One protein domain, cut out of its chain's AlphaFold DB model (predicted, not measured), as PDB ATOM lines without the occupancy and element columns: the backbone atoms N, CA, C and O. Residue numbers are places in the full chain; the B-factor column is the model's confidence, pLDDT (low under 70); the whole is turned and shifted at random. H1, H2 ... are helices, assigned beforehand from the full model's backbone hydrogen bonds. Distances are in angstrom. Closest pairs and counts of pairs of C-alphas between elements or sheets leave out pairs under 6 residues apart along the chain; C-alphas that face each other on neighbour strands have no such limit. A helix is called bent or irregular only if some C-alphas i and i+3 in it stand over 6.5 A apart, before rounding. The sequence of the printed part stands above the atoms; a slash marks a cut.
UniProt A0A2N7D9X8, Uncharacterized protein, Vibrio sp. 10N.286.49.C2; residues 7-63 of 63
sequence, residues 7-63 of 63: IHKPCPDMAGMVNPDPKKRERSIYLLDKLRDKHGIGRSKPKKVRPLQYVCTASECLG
ATOM      1  N   ILE A   7     -14.898 -35.243  17.409       78.06
ATOM      2  CA  ILE A   7     -14.247 -33.928  17.244       78.06
ATOM      3  C   ILE A   7     -14.379 -33.023  18.479       78.06
ATOM      4  O   ILE A   7     -13.598 -32.094  18.648       78.06
ATOM      5  N   HIS A   8     -15.367 -33.274  19.341       76.81
ATOM      6  CA  HIS A   8     -15.566 -32.531  20.588       76.81
ATOM      7  C   HIS A   8     -14.807 -33.151  21.765       76.81
ATOM      8  O   HIS A   8     -14.893 -32.649  22.888       76.81
ATOM      9  N   LYS A   9     -14.082 -34.255  21.540       75.06
ATOM     10  CA  LYS A   9     -13.171 -34.786  22.549       75.06
ATOM     11  C   LYS A   9     -11.971 -33.841  22.677       75.06
ATOM     12  O   LYS A   9     -11.529 -33.281  21.673       75.06
ATOM     13  N   PRO A  10     -11.421 -33.670  23.890       73.44
ATOM     14  CA  PRO A  10     -10.135 -33.009  24.058       73.44
ATOM     15  C   PRO A  10      -9.100 -33.658  23.138       73.44
ATOM     16  O   PRO A  10      -9.139 -34.875  22.929       73.44
ATOM     17  N   CYS A  11      -8.181 -32.864  22.588       71.44
ATOM     18  CA  CYS A  11      -7.110 -33.441  21.788       71.44
ATOM     19  C   CYS A  11      -6.286 -34.432  22.639       71.44
ATOM     20  O   CYS A  11      -6.200 -34.263  23.860       71.44
ATOM     21  N   PRO A  12      -5.681 -35.462  22.019       71.94
ATOM     22  CA  PRO A  12      -4.920 -36.491  22.736       71.94
ATOM     23  C   PRO A  12      -3.827 -35.910  23.649       71.94
ATOM     24  O   PRO A  12      -3.582 -36.428  24.736       71.94
ATOM     25  N   ASP A  13      -3.251 -34.774  23.254       65.69
ATOM     26  CA  ASP A  13      -2.191 -34.072  23.984       65.69
ATOM     27  C   ASP A  13      -2.683 -33.342  25.251       65.69
ATOM     28  O   ASP A  13      -1.885 -32.972  26.112       65.69
ATOM     29  N   MET A  14      -3.998 -33.168  25.426       65.12
ATOM     30  CA  MET A  14      -4.600 -32.575  26.632       65.12
ATOM     31  C   MET A  14      -4.847 -33.604  27.747       65.12
ATOM     32  O   MET A  14      -5.401 -33.259  28.793       65.12
ATOM     33  N   ALA A  15      -4.386 -34.851  27.589       59.97
ATOM     34  CA  ALA A  15      -4.463 -35.896  28.618       59.97
ATOM     35  C   ALA A  15      -3.780 -35.501  29.948       59.97
ATOM     36  O   ALA A  15      -4.184 -35.952  31.019       59.97
ATOM     37  N   GLY A  16      -2.801 -34.590  29.913       58.50
ATOM     38  CA  GLY A  16      -2.156 -34.029  31.109       58.50
ATOM     39  C   GLY A  16      -3.062 -33.141  31.977       58.50
ATOM     40  O   GLY A  16      -2.683 -32.789  33.094       58.50
ATOM     41  N   MET A  17      -4.261 -32.787  31.503       66.44
ATOM     42  CA  MET A  17      -5.246 -32.003  32.258       66.44
ATOM     43  C   MET A  17      -6.191 -32.851  33.115       66.44
ATOM     44  O   MET A  17      -7.038 -32.285  33.802       66.44
ATOM     45  N   VAL A  18      -6.065 -34.183  33.094       74.31
ATOM     46  CA  VAL A  18      -6.954 -35.076  33.854       74.31
ATOM     47  C   VAL A  18      -6.765 -34.904  35.364       74.31
ATOM     48  O   VAL A  18      -7.750 -34.879  36.089       74.31
ATOM     49  N   ASN A  19      -5.524 -34.716  35.832       76.00
ATOM     50  CA  ASN A  19      -5.195 -34.510  37.249       76.00
ATOM     51  C   ASN A  19      -4.061 -33.477  37.413       76.00
ATOM     52  O   ASN A  19      -2.911 -33.846  37.665       76.00
ATOM     53  N   PRO A  20      -4.341 -32.175  37.236       77.75
ATOM     54  CA  PRO A  20      -3.320 -31.147  37.377       77.75
ATOM     55  C   PRO A  20      -2.907 -30.988  38.848       77.75
ATOM     56  O   PRO A  20      -3.753 -30.830  39.726       77.75
ATOM     57  N   ASP A  21      -1.598 -30.963  39.113       87.94
ATOM     58  CA  ASP A  21      -1.048 -30.654  40.442       87.94
ATOM     59  C   ASP A  21      -1.467 -29.228  40.869       87.94
ATOM     60  O   ASP A  21      -1.129 -28.256  40.173       87.94
ATOM     61  N   PRO A  22      -2.182 -29.067  42.002       91.19
ATOM     62  CA  PRO A  22      -2.718 -27.778  42.430       91.19
ATOM     63  C   PRO A  22      -1.621 -26.731  42.654       91.19
ATOM     64  O   PRO A  22      -1.795 -25.575  42.273       91.19
ATOM     65  N   LYS A  23      -0.447 -27.131  43.158       92.69
ATOM     66  CA  LYS A  23       0.662 -26.198  43.418       92.69
ATOM     67  C   LYS A  23       1.244 -25.651  42.121       92.69
ATOM     68  O   LYS A  23       1.554 -24.463  42.009       92.69
ATOM     69  N   LYS A  24       1.382 -26.512  41.108       88.94
ATOM     70  CA  LYS A  24       1.847 -26.097  39.774       88.94
ATOM     71  C   LYS A  24       0.834 -25.175  39.103       88.94
ATOM     72  O   LYS A  24       1.244 -24.219  38.446       88.94
ATOM     73  N   ARG A  25      -0.463 -25.429  39.302       89.25
ATOM     74  CA  ARG A  25      -1.551 -24.583  38.797       89.25
ATOM     75  C   ARG A  25      -1.544 -23.192  39.431       89.25
ATOM     76  O   ARG A  25      -1.606 -22.203  38.712       89.25
ATOM     77  N   GLU A  26      -1.440 -23.090  40.749       94.25
ATOM     78  CA  GLU A  26      -1.374 -21.790  41.432       94.25
ATOM     79  C   GLU A  26      -0.149 -20.986  40.988       94.25
ATOM     80  O   GLU A  26      -0.249 -19.803  40.652       94.25
ATOM     81  N   ARG A  27       1.007 -21.653  40.886       94.62
ATOM     82  CA  ARG A  27       2.240 -21.033  40.394       94.62
ATOM     83  C   ARG A  27       2.104 -20.529  38.956       94.62
ATOM     84  O   ARG A  27       2.591 -19.439  38.657       94.62
ATOM     85  N   SER A  28       1.480 -21.294  38.059       92.38
ATOM     86  CA  SER A  28       1.307 -20.868  36.666       92.38
ATOM     87  C   SER A  28       0.364 -19.670  36.549       92.38
ATOM     88  O   SER A  28       0.676 -18.737  35.812       92.38
ATOM     89  N   ILE A  29      -0.724 -19.637  37.330       92.62
ATOM     90  CA  ILE A  29      -1.632 -18.482  37.410       92.62
ATOM     91  C   ILE A  29      -0.868 -17.231  37.858       92.62
ATOM     92  O   ILE A  29      -0.940 -16.199  37.195       92.62
ATOM     93  N   TYR A  30      -0.069 -17.343  38.922       95.75
ATOM     94  CA  TYR A  30       0.745 -16.236  39.427       95.75
ATOM     95  C   TYR A  30       1.726 -15.682  38.380       95.75
ATOM     96  O   TYR A  30       1.879 -14.469  38.234       95.75
ATOM     97  N   LEU A  31       2.392 -16.563  37.627       95.88
ATOM     98  CA  LEU A  31       3.315 -16.153  36.564       95.88
ATOM     99  C   LEU A  31       2.593 -15.464  35.402       95.88
ATOM    100  O   LEU A  31       3.107 -14.488  34.858       95.88
ATOM    101  N   LEU A  32       1.407 -15.953  35.031       93.19
ATOM    102  CA  LEU A  32       0.592 -15.336  33.988       93.19
ATOM    103  C   LEU A  32       0.146 -13.929  34.376       93.19
ATOM    104  O   LEU A  32       0.201 -13.036  33.535       93.19
ATOM    105  N   ASP A  33      -0.258 -13.719  35.626       92.62
ATOM    106  CA  ASP A  33      -0.658 -12.391  36.090       92.62
ATOM    107  C   ASP A  33       0.531 -11.416  36.073       92.62
ATOM    108  O   ASP A  33       0.418 -10.337  35.496       92.62
ATOM    109  N   LYS A  34       1.724 -11.839  36.516       95.12
ATOM    110  CA  LYS A  34       2.950 -11.028  36.370       95.12
ATOM    111  C   LYS A  34       3.274 -10.656  34.924       95.12
ATOM    112  O   LYS A  34       3.714  -9.539  34.653       95.12
ATOM    113  N   LEU A  35       3.121 -11.600  33.997       95.12
ATOM    114  CA  LEU A  35       3.363 -11.352  32.574       95.12
ATOM    115  C   LEU A  35       2.349 -10.356  32.012       95.12
ATOM    116  O   LEU A  35       2.732  -9.433  31.295       95.12
ATOM    117  N   ARG A  36       1.071 -10.513  32.363       92.62
ATOM    118  CA  ARG A  36       0.015  -9.576  31.971       92.62
ATOM    119  C   ARG A  36       0.311  -8.166  32.459       92.62
ATOM    120  O   ARG A  36       0.259  -7.244  31.650       92.62
ATOM    121  N   ASP A  37       0.701  -8.025  33.723       91.88
ATOM    122  CA  ASP A  37       1.055  -6.736  34.314       91.88
ATOM    123  C   ASP A  37       2.257  -6.106  33.599       91.88
ATOM    124  O   ASP A  37       2.197  -4.950  33.179       91.88
ATOM    125  N   LYS A  38       3.323  -6.886  33.368       95.38
ATOM    126  CA  LYS A  38       4.533  -6.425  32.667       95.38
ATOM    127  C   LYS A  38       4.242  -5.917  31.254       95.38
ATOM    128  O   LYS A  38       4.883  -4.973  30.800       95.38
ATOM    129  N   HIS A  39       3.318  -6.561  30.549       94.69
ATOM    130  CA  HIS A  39       2.990  -6.237  29.163       94.69
ATOM    131  C   HIS A  39       1.770  -5.315  29.023       94.69
ATOM    132  O   HIS A  39       1.327  -5.066  27.905       94.69
ATOM    133  N   GLY A  40       1.211  -4.814  30.132       87.94
ATOM    134  CA  GLY A  40       0.015  -3.969  30.107       87.94
ATOM    135  C   GLY A  40      -1.231  -4.678  29.566       87.94
ATOM    136  O   GLY A  40      -2.184  -4.021  29.146       87.94
ATOM    137  N   ILE A  41      -1.251  -6.017  29.571       87.06
ATOM    138  CA  ILE A  41      -2.393  -6.832  29.147       87.06
ATOM    139  C   ILE A  41      -3.380  -6.882  30.315       87.06
ATOM    140  O   ILE A  41      -3.503  -7.872  31.038       87.06
ATOM    141  N   GLY A  42      -4.071  -5.766  30.529       79.94
ATOM    142  CA  GLY A  42      -5.124  -5.672  31.528       79.94
ATOM    143  C   GLY A  42      -6.308  -6.579  31.187       79.94
ATOM    144  O   GLY A  42      -6.612  -6.840  30.019       79.94
ATOM    145  N   ARG A  43      -7.028  -7.039  32.216       73.19
ATOM    146  CA  ARG A  43      -8.335  -7.674  32.009       73.19
ATOM    147  C   ARG A  43      -9.242  -6.670  31.299       73.19
ATOM    148  O   ARG A  43      -9.355  -5.522  31.731       73.19
ATOM    149  N   SER A  44      -9.875  -7.096  30.205       75.06
ATOM    150  CA  SER A  44     -10.837  -6.248  29.500       75.06
ATOM    151  C   SER A  44     -11.916  -5.802  30.485       75.06
ATOM    152  O   SER A  44     -12.428  -6.618  31.255       75.06
ATOM    153  N   LYS A  45     -12.243  -4.505  30.486       79.69
ATOM    154  CA  LYS A  45     -13.340  -3.993  31.311       79.69
ATOM    155  C   LYS A  45     -14.613  -4.757  30.931       79.69
ATOM    156  O   LYS A  45     -14.849  -4.938  29.731       79.69
ATOM    157  N   PRO A  46     -15.432  -5.195  31.905       79.31
ATOM    158  CA  PRO A  46     -16.694  -5.837  31.585       79.31
ATOM    159  C   PRO A  46     -17.494  -4.893  30.688       79.31
ATOM    160  O   PRO A  46     -17.742  -3.735  31.035       79.31
ATOM    161  N   LYS A  47     -17.841  -5.366  29.489       81.06
ATOM    162  CA  LYS A  47     -18.722  -4.613  28.601       81.06
ATOM    163  C   LYS A  47     -20.080  -4.532  29.288       81.06
ATOM    164  O   LYS A  47     -20.574  -5.543  29.783       81.06
ATOM    165  N   LYS A  48     -20.686  -3.341  29.311       85.50
ATOM    166  CA  LYS A  48     -22.085  -3.201  29.729       85.50
ATOM    167  C   LYS A  48     -22.919  -4.110  28.826       85.50
ATOM    168  O   LYS A  48     -22.942  -3.904  27.610       85.50
ATOM    169  N   VAL A  49     -23.524  -5.139  29.413       82.38
ATOM    170  CA  VAL A  49     -24.393  -6.065  28.685       82.38
ATOM    171  C   VAL A  49     -25.588  -5.250  28.208       82.38
ATOM    172  O   VAL A  49     -26.224  -4.561  29.005       82.38
ATOM    173  N   ARG A  50     -25.849  -5.259  26.899       82.50
ATOM    174  CA  ARG A  50     -27.072  -4.652  26.373       82.50
ATOM    175  C   ARG A  50     -28.222  -5.602  26.708       82.50
ATOM    176  O   ARG A  50     -28.061  -6.797  26.454       82.50
ATOM    177  N   PRO A  51     -29.331  -5.114  27.289       80.38
ATOM    178  CA  PRO A  51     -30.494  -5.959  27.497       80.38
ATOM    179  C   PRO A  51     -30.931  -6.515  26.141       80.38
ATOM    180  O   PRO A  51     -31.002  -5.781  25.153       80.38
ATOM    181  N   LEU A  52     -31.151  -7.825  26.097       80.00
ATOM    182  CA  LEU A  52     -31.733  -8.479  24.935       80.00
ATOM    183  C   LEU A  52     -33.165  -7.952  24.809       80.00
ATOM    184  O   LEU A  52     -33.918  -8.000  25.777       80.00
ATOM    185  N   GLN A  53     -33.509  -7.389  23.650       80.25
ATOM    186  CA  GLN A  53     -34.858  -6.869  23.395       80.25
ATOM    187  C   GLN A  53     -35.873  -7.980  23.129       80.25
ATOM    188  O   GLN A  53     -37.067  -7.703  23.091       80.25
ATOM    189  N   TYR A  54     -35.418  -9.229  22.993       81.25
ATOM    190  CA  TYR A  54     -36.331 -10.317  22.715       81.25
ATOM    191  C   TYR A  54     -37.078 -10.765  23.971       81.25
ATOM    192  O   TYR A  54     -36.496 -10.938  25.045       81.25
ATOM    193  N   VAL A  55     -38.375 -11.001  23.809       80.50
ATOM    194  CA  VAL A  55     -39.237 -11.591  24.833       80.50
ATOM    195  C   VAL A  55     -39.674 -12.958  24.325       80.50
ATOM    196  O   VAL A  55     -40.264 -13.072  23.250       80.50
ATOM    197  N   CYS A  56     -39.357 -14.008  25.082       83.69
ATOM    198  CA  CYS A  56     -39.813 -15.357  24.763       83.69
ATOM    199  C   CYS A  56     -41.169 -15.631  25.410       83.69
ATOM    200  O   CYS A  56     -41.352 -15.450  26.614       83.69
ATOM    201  N   THR A  57     -42.097 -16.112  24.593       81.56
ATOM    202  CA  THR A  57     -43.341 -16.755  25.020       81.56
ATOM    203  C   THR A  57     -43.188 -18.278  24.932       81.56
ATOM    204  O   THR A  57     -42.136 -18.778  24.537       81.56
ATOM    205  N   ALA A  58     -44.221 -19.036  25.315       81.50
ATOM    206  CA  ALA A  58     -44.184 -20.504  25.309       81.50
ATOM    207  C   ALA A  58     -43.976 -21.119  23.912       81.50
ATOM    208  O   ALA A  58     -43.511 -22.252  23.811       81.50
ATOM    209  N   SER A  59     -44.330 -20.391  22.852       81.62
ATOM    210  CA  SER A  59     -44.237 -20.863  21.471       81.62
ATOM    211  C   SER A  59     -43.084 -20.227  20.703       81.62
ATOM    212  O   SER A  59     -42.435 -20.925  19.932       81.62
ATOM    213  N   GLU A  60     -42.804 -18.932  20.897       82.00
ATOM    214  CA  GLU A  60     -41.821 -18.206  20.080       82.00
ATOM    215  C   GLU A  60     -41.122 -17.067  20.840       82.00
ATOM    216  O   GLU A  60     -41.657 -16.512  21.807       82.00
ATOM    217  N   CYS A  61     -39.925 -16.697  20.372       81.94
ATOM    218  CA  CYS A  61     -39.177 -15.527  20.831       81.94
ATOM    219  C   CYS A  61     -39.220 -14.440  19.753       81.94
ATOM    220  O   CYS A  61     -38.716 -14.643  18.650       81.94
ATOM    221  N   LEU A  62     -39.806 -13.289  20.088       72.38
ATOM    222  CA  LEU A  62     -39.892 -12.121  19.208       72.38
ATOM    223  C   LEU A  62     -38.837 -11.099  19.632       72.38
ATOM    224  O   LEU A  62     -38.694 -10.866  20.832       72.38
ATOM    225  N   GLY A  63     -38.092 -10.554  18.665       68.25
ATOM    226  CA  GLY A  63     -36.997  -9.593  18.853       68.25
ATOM    227  C   GLY A  63     -37.357  -8.161  18.498       68.25
ATOM    228  O   GLY A  63     -38.300  -7.973  17.699       68.25
TER     229      GLY A  63
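What this domain is: This is residues 7 to 63 of the 63 residues of an uncharacterized protein of Vibrio sp. 10N.286.49.C2 (UniProt A0A2N7D9X8). The model is an open, U-shaped chain with an empty middle: one long helix, H2, makes one side, and a long stretch with no named element, residues 39 to 63, sweeps away from its end to a small turned-back tip. The short helix H1 lies beyond the beginning of H2. The printed part has 57 residues with two named helices, H1 then H2 along the chain, and no named strand. Its class is all helix, though under half of the residues, 23 of 57, are in named elements. It is extended, with a radius of gyration of the C-alphas of 20.4 A and spans of 49 by 34 by 19 A.

Where its parts are: H2, residues 22 to 38, runs 24.6 A from C-alpha 22 at (-2.718, -27.778, 42.430) to C-alpha 38 at (4.533, -6.425, 32.667). H1, residues 12 to 17, begins with C-alpha 12 at (-4.920, -36.491, 22.736) and measures 10.5 A. It is irregular: C-alphas 13 and 16 are 7.1 A apart.

How they stand to each other: H2 and H1 are apart, with no C-alpha of the one within 8 A of the other, and a tight link of 4 residues joins them. In H2 every O i to N i+4 pair is within hydrogen-bond range; in H1 0 of 2 are, beside 2 of 3 O i to N i+3 pairs. At the far tip, residues 55 to 56 pair with residues 61 to 62, antiparallel.

The domain as a whole: The two C-alphas farthest apart, those of Lys 38 and Ser 59, are 52.1 A apart. Residues 7 to 32, 34 to 40, 44 to 51 and 56 to 61 stand free. The printed part has no cut and ends at Gly 63, the chain's last residue. Its mean pLDDT is 82.2; residues 13 to 17 and 63 are under 70.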